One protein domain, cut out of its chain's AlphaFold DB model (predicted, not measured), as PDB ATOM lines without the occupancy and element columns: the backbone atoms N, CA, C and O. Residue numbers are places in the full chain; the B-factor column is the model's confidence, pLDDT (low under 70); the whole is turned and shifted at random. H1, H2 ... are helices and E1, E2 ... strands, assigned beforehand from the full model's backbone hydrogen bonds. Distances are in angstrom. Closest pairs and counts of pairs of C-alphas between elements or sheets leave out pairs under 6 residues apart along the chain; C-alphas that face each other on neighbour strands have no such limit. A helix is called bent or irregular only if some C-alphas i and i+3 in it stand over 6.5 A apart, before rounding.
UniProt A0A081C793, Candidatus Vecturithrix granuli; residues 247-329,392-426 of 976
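What this domain is: This is residues 247 to 329 and 392 to 426 of the 976 residues of a protein of Candidatus Vecturithrix granuli (UniProt A0A081C793). Two long helices, H3 and H1, run side by side in opposite directions, with H2 set crosswise beyond one end of the pair; on H3's other side the helical hairpin H4 and H5 adds to the row, H4 crossing H3 and H5 outermost. The printed part has 118 residues, mostly helix, in the order H1 H2 H3 E1 H4 H5. It is loose, with a radius of gyration of the C-alphas of 17.8 A and spans of 57 by 40 by 23 A.

Where its parts are: Find C-alpha 297 at (123.726, 133.193, 146.134); from there H3, residues 297 to 325, runs 41.4 A. E1, residues 326 to 329, follows it and pairs with no named strand. H1, residues 247 to 274, starts at (106.493, 97.063, 153.016) and covers 40.7 A; it is irregular, with C-alphas 249 and 252 7.1 A apart, and has a kink of 30 degrees near residue 254. H2 is residues 278 to 292, and H4 is 392 to 407. H5, residues 413 to 424, ends at (143.928, 107.352, 146.845).

How they stand to each other: Start at H3, the hub. It touches H1 at a shallow tilt of 8 degrees, opposite ways, closest at the C-alphas of Lys 248 and Thr 324, 6.2 A. It touches H4 at a steep tilt of 40 degrees, closest at the C-alphas of Gly 310 and Ile 401, 4.4 A. With residue 297 alone it touches H2, at a steep tilt of 69 degrees, only just short of about perpendicular; the closest C-alphas, of Asp 285 and Leu 297, are 5.9 A apart. In the hairpin, H4 touches H5 with residues 395 to 402 alone, closest at the C-alphas of Leu 398 and Lys 419, 6.7 A. H1 and H4 are apart. Every O i to N i+4 pair is within hydrogen-bond range in H2, H3, H4 and H5, and 17 of 24 in H1.

The domain as a whole: Look for the farthest C-alphas at Thr 279 and Leu 329, 57.9 A apart. Residues 330 to 391 are not printed; the C-alphas of 329 and 392 are 25.0 A apart across the cut. The links printed whole are tight. Residues 275 to 280, of which 278 to 280 belong to H2, stand free. Residue 247 has a pLDDT under 70.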
ATOM      1  N   LEU A 247     105.785  95.794 153.218       69.81
ATOM      2  CA  LEU A 247     106.493  97.063 153.016       69.81
ATOM      3  C   LEU A 247     107.310  97.025 151.722       69.81
ATOM      4  O   LEU A 247     107.332  98.021 150.999       69.81
ATOM      5  N   LYS A 248     107.902  95.870 151.373       82.00
ATOM      6  CA  LYS A 248     108.684  95.697 150.137       82.00
ATOM      7  C   LYS A 248     107.902  96.064 148.876       82.00
ATOM      8  O   LYS A 248     108.465  96.696 147.986       82.00
ATOM      9  N   ALA A 249     106.608  95.739 148.811       78.38
ATOM     10  CA  ALA A 249     105.763  96.075 147.661       78.38
ATOM     11  C   ALA A 249     105.543  97.592 147.501       78.38
ATOM     12  O   ALA A 249     105.383  98.080 146.383       78.38
ATOM     13  N   GLN A 250     105.562  98.341 148.606       81.88
ATOM     14  CA  GLN A 250     105.378  99.795 148.613       81.88
ATOM     15  C   GLN A 250     106.702 100.568 148.516       81.88
ATOM     16  O   GLN A 250     106.683 101.763 148.223       81.88
ATOM     17  N   LEU A 251     107.853  99.907 148.709       85.06
ATOM     18  CA  LEU A 251     109.173 100.545 148.636       85.06
ATOM     19  C   LEU A 251     109.384 101.363 147.348       85.06
ATOM     20  O   LEU A 251     109.830 102.502 147.473       85.06
ATOM     21  N   PRO A 252     109.043 100.883 146.130       85.94
ATOM     22  CA  PRO A 252     109.238 101.679 144.916       85.94
ATOM     23  C   PRO A 252     108.418 102.973 144.910       85.94
ATOM     24  O   PRO A 252     108.905 104.011 144.465       85.94
ATOM     25  N   PHE A 253     107.192 102.927 145.442       85.44
ATOM     26  CA  PHE A 253     106.331 104.100 145.560       85.44
ATOM     27  C   PHE A 253     106.908 105.112 146.558       85.44
ATOM     28  O   PHE A 253     107.049 106.289 146.223       85.44
ATOM     29  N   PHE A 254     107.325 104.655 147.746       82.81
ATOM     30  CA  PHE A 254     107.976 105.519 148.736       82.81
ATOM     31  C   PHE A 254     109.275 106.125 148.206       82.81
ATOM     32  O   PHE A 254     109.530 107.310 148.420       82.81
ATOM     33  N   LYS A 255     110.069 105.342 147.467       84.50
ATOM     34  CA  LYS A 255     111.284 105.823 146.806       84.50
ATOM     35  C   LYS A 255     110.973 106.971 145.861       84.50
ATOM     36  O   LYS A 255     111.550 108.045 146.002       84.50
ATOM     37  N   GLN A 256     110.019 106.766 144.956       84.56
ATOM     38  CA  GLN A 256     109.618 107.783 143.994       84.56
ATOM     39  C   GLN A 256     109.090 109.044 144.695       84.56
ATOM     40  O   GLN A 256     109.430 110.157 144.299       84.56
ATOM     41  N   GLN A 257     108.288 108.899 145.754       85.12
ATOM     42  CA  GLN A 257     107.746 110.034 146.502       85.12
ATOM     43  C   GLN A 257     108.847 110.855 147.195       85.12
ATOM     44  O   GLN A 257     108.820 112.085 147.129       85.12
ATOM     45  N   LEU A 258     109.826 110.191 147.818       81.75
ATOM     46  CA  LEU A 258     110.970 110.850 148.456       81.75
ATOM     47  C   LEU A 258     111.871 111.545 147.428       81.75
ATOM     48  O   LEU A 258     112.276 112.684 147.647       81.75
ATOM     49  N   GLU A 259     112.131 110.911 146.282       79.69
ATOM     50  CA  GLU A 259     112.891 111.521 145.183       79.69
ATOM     51  C   GLU A 259     112.189 112.771 144.624       79.69
ATOM     52  O   GLU A 259     112.830 113.801 144.401       79.69
ATOM     53  N   MET A 260     110.861 112.721 144.461       80.31
ATOM     54  CA  MET A 260     110.063 113.854 143.976       80.31
ATOM     55  C   MET A 260     109.955 115.008 144.983       80.31
ATOM     56  O   MET A 260     109.663 116.127 144.569       80.31
ATOM     57  N   ALA A 261     110.196 114.781 146.278       76.94
ATOM     58  CA  ALA A 261     110.102 115.819 147.308       76.94
ATOM     59  C   ALA A 261     111.336 116.742 147.374       76.94
ATOM     60  O   ALA A 261     111.224 117.892 147.804       76.94
ATOM     61  N   ILE A 262     112.507 116.275 146.926       71.88
ATOM     62  CA  ILE A 262     113.772 117.020 147.042       71.88
ATOM     63  C   ILE A 262     113.799 118.238 146.102       71.88
ATOM     64  O   ILE A 262     114.194 119.329 146.509       71.88
ATOM     65  N   VAL A 263     113.351 118.080 144.852       70.88
ATOM     66  CA  VAL A 263     113.417 119.142 143.826       70.88
ATOM     67  C   VAL A 263     112.525 120.358 144.164       70.88
ATOM     68  O   VAL A 263     113.020 121.488 144.099       70.88
ATOM     69  N   PRO A 264     111.253 120.194 144.582       76.56
ATOM     70  CA  PRO A 264     110.395 121.317 144.970       76.56
ATOM     71  C   PRO A 264     110.922 122.123 146.164       76.56
ATOM     72  O   PRO A 264     110.740 123.341 146.198       76.56
ATOM     73  N   ALA A 265     111.618 121.486 147.115       78.69
ATOM     74  CA  ALA A 265     112.168 122.167 148.290       78.69
ATOM     75  C   ALA A 265     113.193 123.252 147.907       78.69
ATOM     76  O   ALA A 265     113.164 124.364 148.443       78.69
ATOM     77  N   PHE A 266     114.054 122.977 146.921       83.56
ATOM     78  CA  PHE A 266     114.991 123.972 146.394       83.56
ATOM     79  C   PHE A 266     114.314 125.011 145.490       83.56
ATOM     80  O   PHE A 266     114.816 126.126 145.365       83.56
ATOM     81  N   GLY A 267     113.166 124.688 144.884       83.50
ATOM     82  CA  GLY A 267     112.303 125.665 144.210       83.50
ATOM     83  C   GLY A 267     111.802 126.744 145.174       83.50
ATOM     84  O   GLY A 267     112.061 127.926 144.957       83.50
ATOM     85  N   ALA A 268     111.206 126.335 146.297       84.31
ATOM     86  CA  ALA A 268     110.736 127.255 147.337       84.31
ATOM     87  C   ALA A 268     111.878 128.092 147.950       84.31
ATOM     88  O   ALA A 268     111.714 129.279 148.231       84.31
ATOM     89  N   LEU A 269     113.067 127.500 148.123       85.31
ATOM     90  CA  LEU A 269     114.248 128.241 148.575       85.31
ATOM     91  C   LEU A 269     114.658 129.338 147.577       85.31
ATOM     92  O   LEU A 269     115.011 130.442 147.988       85.31
ATOM     93  N   ARG A 270     114.599 129.059 146.268       87.81
ATOM     94  CA  ARG A 270     114.904 130.050 145.223       87.81
ATOM     95  C   ARG A 270     113.897 131.194 145.197       87.81
ATOM     96  O   ARG A 270     114.316 132.330 144.991       87.81
ATOM     97  N   GLU A 271     112.617 130.912 145.429       87.94
ATOM     98  CA  GLU A 271     111.574 131.939 145.551       87.94
ATOM     99  C   GLU A 271     111.863 132.875 146.729       87.94
ATOM    100  O   GLU A 271     111.961 134.084 146.534       87.94
ATOM    101  N   ARG A 272     112.166 132.328 147.912       85.69
ATOM    102  CA  ARG A 272     112.567 133.133 149.086       85.69
ATOM    103  C   ARG A 272     113.824 133.965 148.844       85.69
ATOM    104  O   ARG A 272     113.935 135.091 149.312       85.69
ATOM    105  N   ILE A 273     114.790 133.432 148.098       85.69
ATOM    106  CA  ILE A 273     115.998 134.181 147.721       85.69
ATOM    107  C   ILE A 273     115.675 135.312 146.735       85.69
ATOM    108  O   ILE A 273     116.355 136.339 146.729       85.69
ATOM    109  N   ALA A 274     114.655 135.144 145.891       85.12
ATOM    110  CA  ALA A 274     114.197 136.191 144.986       85.12
ATOM    111  C   ALA A 274     113.506 137.353 145.723       85.12
ATOM    112  O   ALA A 274     113.538 138.470 145.215       85.12
ATOM    113  N   GLU A 275     112.956 137.114 146.918       90.69
ATOM    114  CA  GLU A 275     112.336 138.138 147.776       90.69
ATOM    115  C   GLU A 275     113.356 139.051 148.487       90.69
ATOM    116  O   GLU A 275     112.987 140.117 148.980       90.69
ATOM    117  N   ILE A 276     114.645 138.679 148.522       89.25
ATOM    118  CA  ILE A 276     115.703 139.489 149.147       89.25
ATOM    119  C   ILE A 276     115.875 140.820 148.384       89.25
ATOM    120  O   ILE A 276     116.042 140.798 147.157       89.25
ATOM    121  N   PRO A 277     115.923 141.979 149.076       92.50
ATOM    122  CA  PRO A 277     116.125 143.280 148.442       92.50
ATOM    123  C   PRO A 277     117.363 143.319 147.518       92.50
ATOM    124  O   PRO A 277     118.438 142.846 147.902       92.50
ATOM    125  N   PRO A 278     117.285 143.930 146.314       86.88
ATOM    126  CA  PRO A 278     118.375 143.900 145.329       86.88
ATOM    127  C   PRO A 278     119.718 144.461 145.821       86.88
ATOM    128  O   PRO A 278     120.778 143.984 145.416       86.88
ATOM    129  N   THR A 279     119.688 145.472 146.696       87.44
ATOM    130  CA  THR A 279     120.882 146.098 147.287       87.44
ATOM    131  C   THR A 279     121.616 145.153 148.237       87.44
ATOM    132  O   THR A 279     122.839 145.038 148.173       87.44
ATOM    133  N   GLU A 280     120.872 144.435 149.075       87.94
ATOM    134  CA  GLU A 280     121.415 143.433 149.995       87.94
ATOM    135  C   GLU A 280     121.954 142.226 149.228       87.94
ATOM    136  O   GLU A 280     123.074 141.775 149.482       87.94
ATOM    137  N   ARG A 281     121.211 141.764 148.216       86.94
ATOM    138  CA  ARG A 281     121.636 140.668 147.337       86.94
ATOM    139  C   ARG A 281     122.972 140.961 146.657       86.94
ATOM    140  O   ARG A 281     123.846 140.101 146.635       86.94
ATOM    141  N   LEU A 282     123.170 142.186 146.169       87.62
ATOM    142  CA  LEU A 282     124.426 142.591 145.534       87.62
ATOM    143  C   LEU A 282     125.611 142.564 146.514       87.62
ATOM    144  O   LEU A 282     126.702 142.134 146.137       87.62
ATOM    145  N   MET A 283     125.404 142.970 147.772       88.19
ATOM    146  CA  MET A 283     126.433 142.867 148.815       88.19
ATOM    147  C   MET A 283     126.774 141.414 149.154       88.19
ATOM    148  O   MET A 283     127.952 141.086 149.320       88.19
ATOM    149  N   ILE A 284     125.764 140.546 149.250       88.31
ATOM    150  CA  ILE A 284     125.941 139.113 149.517       88.31
ATOM    151  C   ILE A 284     126.721 138.462 148.369       88.31
ATOM    152  O   ILE A 284     127.750 137.834 148.612       88.31
ATOM    153  N   ASP A 285     126.307 138.684 147.121       90.75
ATOM    154  CA  ASP A 285     126.962 138.123 145.934       90.75
ATOM    155  C   ASP A 285     128.405 138.631 145.775       90.75
ATOM    156  O   ASP A 285     129.297 137.890 145.362       90.75
ATOM    157  N   ALA A 286     128.672 139.896 146.118       88.75
ATOM    158  CA  ALA A 286     130.030 140.438 146.124       88.75
ATOM    159  C   ALA A 286     130.915 139.760 147.184       88.75
ATOM    160  O   ALA A 286     132.056 139.399 146.891       88.75
ATOM    161  N   ARG A 287     130.393 139.540 148.398       88.56
ATOM    162  CA  ARG A 287     131.123 138.820 149.456       88.56
ATOM    163  C   ARG A 287     131.382 137.365 149.078       88.56
ATOM    164  O   ARG A 287     132.504 136.905 149.258       88.56
ATOM    165  N   LEU A 288     130.388 136.672 148.520       87.06
ATOM    166  CA  LEU A 288     130.523 135.281 148.074       87.06
ATOM    167  C   LEU A 288     131.601 135.129 146.993       87.06
ATOM    168  O   LEU A 288     132.438 134.229 147.093       87.06
ATOM    169  N   ARG A 289     131.661 136.062 146.035       86.56
ATOM    170  CA  ARG A 289     132.715 136.081 145.011       86.56
ATOM    171  C   ARG A 289     134.100 136.285 145.604       86.56
ATOM    172  O   ARG A 289     135.019 135.552 145.263       86.56
ATOM    173  N   VAL A 290     134.248 137.261 146.500       82.38
ATOM    174  CA  VAL A 290     135.555 137.608 147.080       82.38
ATOM    175  C   VAL A 290     136.060 136.539 148.052       82.38
ATOM    176  O   VAL A 290     137.252 136.248 148.059       82.38
ATOM    177  N   GLN A 291     135.186 135.964 148.882       79.00
ATOM    178  CA  GLN A 291     135.594 135.038 149.945       79.00
ATOM    179  C   GLN A 291     135.638 133.576 149.500       79.00
ATOM    180  O   GLN A 291     136.511 132.836 149.946       79.00
ATOM    181  N   PHE A 292     134.703 133.157 148.644       75.75
ATOM    182  CA  PHE A 292     134.508 131.747 148.297       75.75
ATOM    183  C   PHE A 292     134.682 131.461 146.801       75.75
ATOM    184  O   PHE A 292     134.635 130.299 146.410       75.75
ATOM    185  N   GLY A 293     134.881 132.488 145.965       77.75
ATOM    186  CA  GLY A 293     134.964 132.321 144.511       77.75
ATOM    187  C   GLY A 293     133.640 131.891 143.869       77.75
ATOM    188  O   GLY A 293     133.655 131.329 142.782       77.75
ATOM    189  N   ILE A 294     132.509 132.125 144.543       85.38
ATOM    190  CA  ILE A 294     131.164 131.759 144.075       85.38
ATOM    191  C   ILE A 294     130.489 133.010 143.509       85.38
ATOM    192  O   ILE A 294     130.383 134.011 144.210       85.38
ATOM    193  N   ASP A 295     129.991 132.948 142.274       85.25
ATOM    194  CA  ASP A 295     129.425 134.065 141.501       85.25
ATOM    195  C   ASP A 295     128.271 134.799 142.200       85.25
ATOM    196  O   ASP A 295     128.079 136.002 141.996       85.25
ATOM    197  N   GLY A 296     127.517 134.087 143.038       89.81
ATOM    198  CA  GLY A 296     126.456 134.644 143.868       89.81
ATOM    199  C   GLY A 296     125.610 133.576 144.560       89.81
ATOM    200  O   GLY A 296     125.826 132.371 144.402       89.81
ATOM    201  N   LEU A 297     124.602 134.021 145.304       87.88
ATOM    202  CA  LEU A 297     123.726 133.193 146.134       87.88
ATOM    203  C   LEU A 297     122.978 132.124 145.318       87.88
ATOM    204  O   LEU A 297     122.766 131.013 145.791       87.88
ATOM    205  N   ALA A 298     122.647 132.422 144.057       86.12
ATOM    206  CA  ALA A 298     122.036 131.454 143.145       86.12
ATOM    207  C   ALA A 298     122.975 130.282 142.803       86.12
ATOM    208  O   ALA A 298     122.539 129.133 142.768       86.12
ATOM    209  N   GLN A 299     124.270 130.551 142.588       89.56
ATOM    210  CA  GLN A 299     125.259 129.499 142.340       89.56
ATOM    211  C   GLN A 299     125.524 128.693 143.619       89.56
ATOM    212  O   GLN A 299     125.626 127.471 143.546       89.56
ATOM    213  N   LEU A 300     125.546 129.343 144.790       89.94
ATOM    214  CA  LEU A 300     125.636 128.654 146.082       89.94
ATOM    215  C   LEU A 300     124.475 127.669 146.283       89.94
ATOM    216  O   LEU A 300     124.704 126.524 146.660       89.94
ATOM    217  N   VAL A 301     123.239 128.076 145.978       90.69
ATOM    218  CA  VAL A 301     122.071 127.180 146.049       90.69
ATOM    219  C   VAL A 301     122.217 125.998 145.099       90.69
ATOM    220  O   VAL A 301     121.901 124.881 145.488       90.69
ATOM    221  N   ASN A 302     122.739 126.209 143.887       91.25
ATOM    222  CA  ASN A 302     122.984 125.113 142.949       91.25
ATOM    223  C   ASN A 302     124.046 124.127 143.469       91.25
ATOM    224  O   ASN A 302     123.896 122.927 143.250       91.25
ATOM    225  N   PHE A 303     125.080 124.601 144.177       91.62
ATOM    226  CA  PHE A 303     126.033 123.727 144.869       91.62
ATOM    227  C   PHE A 303     125.355 122.920 145.976       91.62
ATOM    228  O   PHE A 303     125.485 121.698 145.998       91.62
ATOM    229  N   VAL A 304     124.612 123.576 146.873       91.31
ATOM    230  CA  VAL A 304     123.911 122.890 147.971       91.31
ATOM    231  C   VAL A 304     122.939 121.852 147.414       91.31
ATOM    232  O   VAL A 304     122.960 120.708 147.852       91.31
ATOM    233  N   GLU A 305     122.157 122.211 146.397       91.62
ATOM    234  CA  GLU A 305     121.251 121.290 145.716       91.62
ATOM    235  C   GLU A 305     122.004 120.103 145.103       91.62
ATOM    236  O   GLU A 305     121.610 118.968 145.336       91.62
ATOM    237  N   ALA A 306     123.113 120.321 144.387       92.81
ATOM    238  CA  ALA A 306     123.899 119.228 143.806       92.81
ATOM    239  C   ALA A 306     124.409 118.241 144.868       92.81
ATOM    240  O   ALA A 306     124.275 117.026 144.708       92.81
ATOM    241  N   TYR A 307     124.964 118.754 145.970       92.81
ATOM    242  CA  TYR A 307     125.457 117.923 147.067       92.81
ATOM    243  C   TYR A 307     124.315 117.178 147.763       92.81
ATOM    244  O   TYR A 307     124.391 115.961 147.938       92.81
ATOM    245  N   SER A 308     123.241 117.879 148.132       90.62
ATOM    246  CA  SER A 308     122.083 117.286 148.803       90.62
ATOM    247  C   SER A 308     121.378 116.245 147.937       90.62
ATOM    248  O   SER A 308     121.012 115.192 148.456       90.62
ATOM    249  N   THR A 309     121.227 116.493 146.634       89.50
ATOM    250  CA  THR A 309     120.639 115.536 145.688       89.50
ATOM    251  C   THR A 309     121.542 114.320 145.505       89.50
ATOM    252  O   THR A 309     121.060 113.196 145.630       89.50
ATOM    253  N   GLY A 310     122.849 114.512 145.290       91.50
ATOM    254  CA  GLY A 310     123.803 113.410 145.135       91.50
ATOM    255  C   GLY A 310     123.886 112.507 146.372       91.50
ATOM    256  O   GLY A 310     123.805 111.285 146.250       91.50
ATOM    257  N   ILE A 311     123.981 113.099 147.570       93.00
ATOM    258  CA  ILE A 311     124.005 112.365 148.849       93.00
ATOM    259  C   ILE A 311     122.690 111.615 149.057       93.00
ATOM    260  O   ILE A 311     122.702 110.405 149.285       93.00
ATOM    261  N   SER A 312     121.560 112.322 148.959       89.62
ATOM    262  CA  SER A 312     120.241 111.738 149.205       89.62
ATOM    263  C   SER A 312     119.953 110.590 148.246       89.62
ATOM    264  O   SER A 312     119.493 109.551 148.694       89.62
ATOM    265  N   LYS A 313     120.286 110.720 146.956       89.06
ATOM    266  CA  LYS A 313     120.073 109.656 145.965       89.06
ATOM    267  C   LYS A 313     120.784 108.361 146.356       89.06
ATOM    268  O   LYS A 313     120.161 107.307 146.380       89.06
ATOM    269  N   VAL A 314     122.061 108.444 146.731       93.81
ATOM    270  CA  VAL A 314     122.846 107.260 147.115       93.81
ATOM    271  C   VAL A 314     122.371 106.671 148.441       93.81
ATOM    272  O   VAL A 314     122.272 105.451 148.555       93.81
ATOM    273  N   LEU A 315     122.072 107.509 149.439       91.81
ATOM    274  CA  LEU A 315     121.553 107.041 150.727       91.81
ATOM    275  C   LEU A 315     120.176 106.391 150.581       91.81
ATOM    276  O   LEU A 315     119.953 105.334 151.165       91.81
ATOM    277  N   LEU A 316     119.287 106.976 149.774       89.75
ATOM    278  CA  LEU A 316     117.998 106.381 149.435       89.75
ATOM    279  C   LEU A 316     118.224 105.053 148.714       89.75
ATOM    280  O   LEU A 316     117.742 104.038 149.196       89.75
ATOM    281  N   ASP A 317     119.011 105.011 147.636       90.44
ATOM    282  CA  ASP A 317     119.302 103.776 146.893       90.44
ATOM    283  C   ASP A 317     119.837 102.661 147.801       90.44
ATOM    284  O   ASP A 317     119.378 101.521 147.718       90.44
ATOM    285  N   LYS A 318     120.772 102.985 148.700       89.69
ATOM    286  CA  LYS A 318     121.361 102.025 149.639       89.69
ATOM    287  C   LYS A 318     120.395 101.601 150.737       89.69
ATOM    288  O   LYS A 318     120.321 100.412 151.027       89.69
ATOM    289  N   GLY A 319     119.624 102.530 151.296       88.31
ATOM    290  CA  GLY A 319     118.560 102.217 152.248       88.31
ATOM    291  C   GLY A 319     117.475 101.337 151.624       88.31
ATOM    292  O   GLY A 319     117.057 100.354 152.225       88.31
ATOM    293  N   PHE A 320     117.074 101.618 150.382       88.75
ATOM    294  CA  PHE A 320     116.128 100.793 149.629       88.75
ATOM    295  C   PHE A 320     116.701  99.421 149.293       88.75
ATOM    296  O   PHE A 320     115.982  98.432 149.421       88.75
ATOM    297  N   GLN A 321     117.973  99.338 148.896       89.94
ATOM    298  CA  GLN A 321     118.658  98.064 148.681       89.94
ATOM    299  C   GLN A 321     118.644  97.229 149.967       89.94
ATOM    300  O   GLN A 321     118.206  96.083 149.928       89.94
ATOM    301  N   PHE A 322     119.013  97.830 151.100       88.56
ATOM    302  CA  PHE A 322     118.972  97.178 152.407       88.56
ATOM    303  C   PHE A 322     117.564  96.684 152.756       88.56
ATOM    304  O   PHE A 322     117.384  95.513 153.063       88.56
ATOM    305  N   LEU A 323     116.534  97.529 152.634       88.56
ATOM    306  CA  LEU A 323     115.145  97.134 152.909       88.56
ATOM    307  C   LEU A 323     114.622  96.061 151.938       88.56
ATOM    308  O   LEU A 323     113.778  95.247 152.309       88.56
ATOM    309  N   THR A 324     115.124  96.036 150.701       90.25
ATOM    310  CA  THR A 324     114.799  94.998 149.710       90.25
ATOM    311  C   THR A 324     115.434  93.661 150.090       90.25
ATOM    312  O   THR A 324     114.773  92.622 150.007       90.25
ATOM    313  N   ASN A 325     116.683  93.696 150.554       92.38
ATOM    314  CA  ASN A 325     117.472  92.536 150.970       92.38
ATOM    315  C   ASN A 325     117.140  92.048 152.389       92.38
ATOM    316  O   ASN A 325     117.453  90.912 152.730       92.38
ATOM    317  N   LEU A 326     116.474  92.877 153.196       92.06
ATOM    318  CA  LEU A 326     116.012  92.545 154.539       92.06
ATOM    319  C   LEU A 326     114.898  91.499 154.468       92.06
ATOM    320  O   LEU A 326     113.787  91.792 154.030       92.06
ATOM    321  N   ASN A 327     115.165  90.280 154.914       91.56
ATOM    322  CA  ASN A 327     114.160  89.221 155.001       91.56
ATOM    323  C   ASN A 327     113.304  89.373 156.265       91.56
ATOM    324  O   ASN A 327     112.122  89.044 156.233       91.56
ATOM    325  N   GLY A 328     113.872  89.953 157.327       93.00
ATOM    326  CA  GLY A 328     113.158  90.433 158.508       93.00
ATOM    327  C   GLY A 328     113.996  90.331 159.777       93.00
ATOM    328  O   GLY A 328     115.217  90.183 159.719       93.00
ATOM    329  N   LEU A 329     113.341  90.456 160.925       95.44
ATOM    330  CA  LEU A 329     113.982  90.536 162.233       95.44
ATOM    331  C   LEU A 329     113.249  89.631 163.220       95.44
ATOM    332  O   LEU A 329     112.022  89.632 163.248       95.44
ATOM    333  N   PRO A 392     132.610 101.862 150.375       87.56
ATOM    334  CA  PRO A 392     131.930 101.846 149.081       87.56
ATOM    335  C   PRO A 392     130.786 102.866 149.024       87.56
ATOM    336  O   PRO A 392     130.544 103.471 147.981       87.56
ATOM    337  N   LEU A 393     130.116 103.099 150.161       90.88
ATOM    338  CA  LEU A 393     129.032 104.071 150.291       90.88
ATOM    339  C   LEU A 393     129.524 105.492 150.013       90.88
ATOM    340  O   LEU A 393     128.970 106.184 149.163       90.88
ATOM    341  N   PHE A 394     130.585 105.922 150.699       91.38
ATOM    342  CA  PHE A 394     131.112 107.273 150.510       91.38
ATOM    343  C   PHE A 394     131.675 107.466 149.098       91.38
ATOM    344  O   PHE A 394     131.481 108.513 148.486       91.38
ATOM    345  N   THR A 395     132.290 106.424 148.534       93.44
ATOM    346  CA  THR A 395     132.733 106.420 147.133       93.44
ATOM    347  C   THR A 395     131.563 106.639 146.167       93.44
ATOM    348  O   THR A 395     131.655 107.474 145.266       93.44
ATOM    349  N   ALA A 396     130.437 105.949 146.376       94.94
ATOM    350  CA  ALA A 396     129.227 106.143 145.581       94.94
ATOM    351  C   ALA A 396     128.641 107.558 145.742       94.94
ATOM    352  O   ALA A 396     128.268 108.167 144.740       94.94
ATOM    353  N   ILE A 397     128.633 108.111 146.963       96.06
ATOM    354  CA  ILE A 397     128.205 109.494 147.237       96.06
ATOM    355  C   ILE A 397     129.043 110.492 146.432       96.06
ATOM    356  O   ILE A 397     128.484 111.342 145.742       96.06
ATOM    357  N   LEU A 398     130.374 110.371 146.457       96.00
ATOM    358  CA  LEU A 398     131.248 111.247 145.672       96.00
ATOM    359  C   LEU A 398     130.973 111.117 144.165       96.00
ATOM    360  O   LEU A 398     130.922 112.115 143.456       96.00
ATOM    361  N   ASN A 399     130.754 109.906 143.650       96.12
ATOM    362  CA  ASN A 399     130.399 109.720 142.239       96.12
ATOM    363  C   ASN A 399     129.069 110.404 141.873       96.12
ATOM    364  O   ASN A 399     128.979 111.028 140.820       96.12
ATOM    365  N   ALA A 400     128.055 110.320 142.738       95.69
ATOM    366  CA  ALA A 400     126.759 110.950 142.496       95.69
ATOM    367  C   ALA A 400     126.827 112.484 142.562       95.69
ATOM    368  O   ALA A 400     126.247 113.156 141.713       95.69
ATOM    369  N   ILE A 401     127.572 113.042 143.523       96.12
ATOM    370  CA  ILE A 401     127.796 114.494 143.610       96.12
ATOM    371  C   ILE A 401     128.506 115.000 142.348       96.12
ATOM    372  O   ILE A 401     128.104 116.025 141.807       96.12
ATOM    373  N   GLU A 402     129.517 114.282 141.842       96.88
ATOM    374  CA  GLU A 402     130.214 114.655 140.599       96.88
ATOM    375  C   GLU A 402     129.245 114.799 139.422       96.88
ATOM    376  O   GLU A 402     129.276 115.802 138.711       96.88
ATOM    377  N   GLN A 403     128.353 113.820 139.249       96.19
ATOM    378  CA  GLN A 403     127.353 113.837 138.184       96.19
ATOM    379  C   GLN A 403     126.410 115.039 138.316       96.19
ATOM    380  O   GLN A 403     126.143 115.715 137.324       96.19
ATOM    381  N   GLU A 404     125.936 115.348 139.524       94.50
ATOM    382  CA  GLU A 404     125.049 116.497 139.756       94.50
ATOM    383  C   GLU A 404     125.751 117.843 139.533       94.50
ATOM    384  O   GLU A 404     125.170 118.755 138.936       94.50
ATOM    385  N   LEU A 405     127.016 117.971 139.950       95.38
ATOM    386  CA  LEU A 405     127.826 119.160 139.677       95.38
ATOM    387  C   LEU A 405     128.036 119.350 138.168       95.38
ATOM    388  O   LEU A 405     127.866 120.463 137.663       95.38
ATOM    389  N   GLN A 406     128.336 118.268 137.443       95.38
ATOM    390  CA  GLN A 406     128.502 118.283 135.991       95.38
ATOM    391  C   GLN A 406     127.197 118.655 135.272       95.38
ATOM    392  O   GLN A 406     127.209 119.518 134.393       95.38
ATOM    393  N   ASN A 407     126.065 118.072 135.678       93.69
ATOM    394  CA  ASN A 407     124.741 118.354 135.108       93.69
ATOM    395  C   ASN A 407     124.341 119.827 135.262       93.69
ATOM    396  O   ASN A 407     123.694 120.392 134.380       93.69
ATOM    397  N   LYS A 408     124.730 120.459 136.375       91.62
ATOM    398  CA  LYS A 408     124.457 121.877 136.653       91.62
ATOM    399  C   LYS A 408     125.533 122.828 136.116       91.62
ATOM    400  O   LYS A 408     125.403 124.035 136.307       91.62
ATOM    401  N   GLY A 409     126.575 122.313 135.456       91.88
ATOM    402  CA  GLY A 409     127.670 123.113 134.901       91.88
ATOM    403  C   GLY A 409     128.464 123.884 135.961       91.88
ATOM    404  O   GLY A 409     128.919 124.997 135.695       91.88
ATOM    405  N   LEU A 410     128.581 123.336 137.173       92.62
ATOM    406  CA  LEU A 410     129.260 123.987 138.293       92.62
ATOM    407  C   LEU A 410     130.779 123.732 138.259       92.62
ATOM    408  O   LEU A 410     131.212 122.681 137.788       92.62
ATOM    409  N   PRO A 411     131.609 124.653 138.788       89.12
ATOM    410  CA  PRO A 411     133.043 124.418 138.960       89.12
ATOM    411  C   PRO A 411     133.333 123.187 139.834       89.12
ATOM    412  O   PRO A 411     132.788 123.059 140.930       89.12
ATOM    413  N   MET A 412     134.221 122.298 139.373       90.81
ATOM    414  CA  MET A 412     134.507 121.014 140.043       90.81
ATOM    415  C   MET A 412     135.950 120.856 140.543       90.81
ATOM    416  O   MET A 412     136.248 119.845 141.167       90.81
ATOM    417  N   GLU A 413     136.848 121.818 140.316       87.38
ATOM    418  CA  GLU A 413     138.285 121.691 140.638       87.38
ATOM    419  C   GLU A 413     138.530 121.269 142.098       87.38
ATOM    420  O   GLU A 413     139.195 120.266 142.359       87.38
ATOM    421  N   GLY A 414     137.901 121.972 143.050       86.56
ATOM    422  CA  GLY A 414     137.969 121.652 144.480       86.56
ATOM    423  C   GLY A 414     137.421 120.274 144.833       86.56
ATOM    424  O   GLY A 414     138.018 119.533 145.617       86.56
ATOM    425  N   PHE A 415     136.294 119.918 144.222       91.81
ATOM    426  CA  PHE A 415     135.631 118.644 144.451       91.81
ATOM    427  C   PHE A 415     136.451 117.464 143.903       91.81
ATOM    428  O   PHE A 415     136.669 116.484 144.614       91.81
ATOM    429  N   LEU A 416     136.955 117.566 142.668       93.06
ATOM    430  CA  LEU A 416     137.755 116.525 142.012       93.06
ATOM    431  C   LEU A 416     139.093 116.298 142.717       93.06
ATOM    432  O   LEU A 416     139.517 115.148 142.862       93.06
ATOM    433  N   ALA A 417     139.728 117.369 143.204       91.12
ATOM    434  CA  ALA A 417     140.938 117.272 144.014       91.12
ATOM    435  C   ALA A 417     140.671 116.484 145.310       91.12
ATOM    436  O   ALA A 417     141.377 115.517 145.610       91.12
ATOM    437  N   TYR A 418     139.601 116.824 146.042       91.38
ATOM    438  CA  TYR A 418     139.204 116.101 147.256       91.38
ATOM    439  C   TYR A 418     138.832 114.637 146.980       91.38
ATOM    440  O   TYR A 418     139.264 113.740 147.707       91.38
ATOM    441  N   LYS A 419     138.059 114.379 145.921       93.38
ATOM    442  CA  LYS A 419     137.655 113.028 145.523       93.38
ATOM    443  C   LYS A 419     138.868 112.161 145.190       93.38
ATOM    444  O   LYS A 419     138.953 111.034 145.670       93.38
ATOM    445  N   SER A 420     139.817 112.692 144.422       91.94
ATOM    446  CA  SER A 420     141.054 111.986 144.067       91.94
ATOM    447  C   SER A 420     141.885 111.654 145.305       91.94
ATOM    448  O   SER A 420     142.358 110.528 145.440       91.94
ATOM    449  N   TYR A 421     141.995 112.597 146.249       92.31
ATOM    450  CA  TYR A 421     142.613 112.350 147.553       92.31
ATOM    451  C   TYR A 421     141.914 111.218 148.315       92.31
ATOM    452  O   TYR A 421     142.585 110.296 148.769       92.31
ATOM    453  N   TYR A 422     140.583 111.255 148.434       91.56
ATOM    454  CA  TYR A 422     139.832 110.235 149.167       91.56
ATOM    455  C   TYR A 422     140.008 108.837 148.555       91.56
ATOM    456  O   TYR A 422     140.245 107.882 149.287       91.56
ATOM    457  N   LEU A 423     139.937 108.714 147.225       90.88
ATOM    458  CA  LEU A 423     140.097 107.433 146.526       90.88
ATOM    459  C   LEU A 423     141.521 106.873 146.619       90.88
ATOM    460  O   LEU A 423     141.699 105.658 146.627       90.88
ATOM    461  N   ALA A 424     142.529 107.743 146.689       90.44
ATOM    462  CA  ALA A 424     143.928 107.352 146.845       90.44
ATOM    463  C   ALA A 424     144.347 107.142 148.312       90.44
ATOM    464  O   ALA A 424     145.466 106.685 148.565       90.44
ATOM    465  N   LYS A 425     143.492 107.510 149.274       89.44
ATOM    466  CA  LYS A 425     143.757 107.370 150.706       89.44
ATOM    467  C   LYS A 425     143.790 105.889 151.073       89.44
ATOM    468  O   LYS A 425     142.834 105.161 150.815       89.44
ATOM    469  N   GLN A 426     144.867 105.460 151.721       90.06
ATOM    470  CA  GLN A 426     144.979 104.091 152.209       90.06
ATOM    471  C   GLN A 426     144.281 103.954 153.571       90.06
ATOM    472  O   GLN A 426     144.520 104.788 154.458       90.06
TER     473      GLN A 426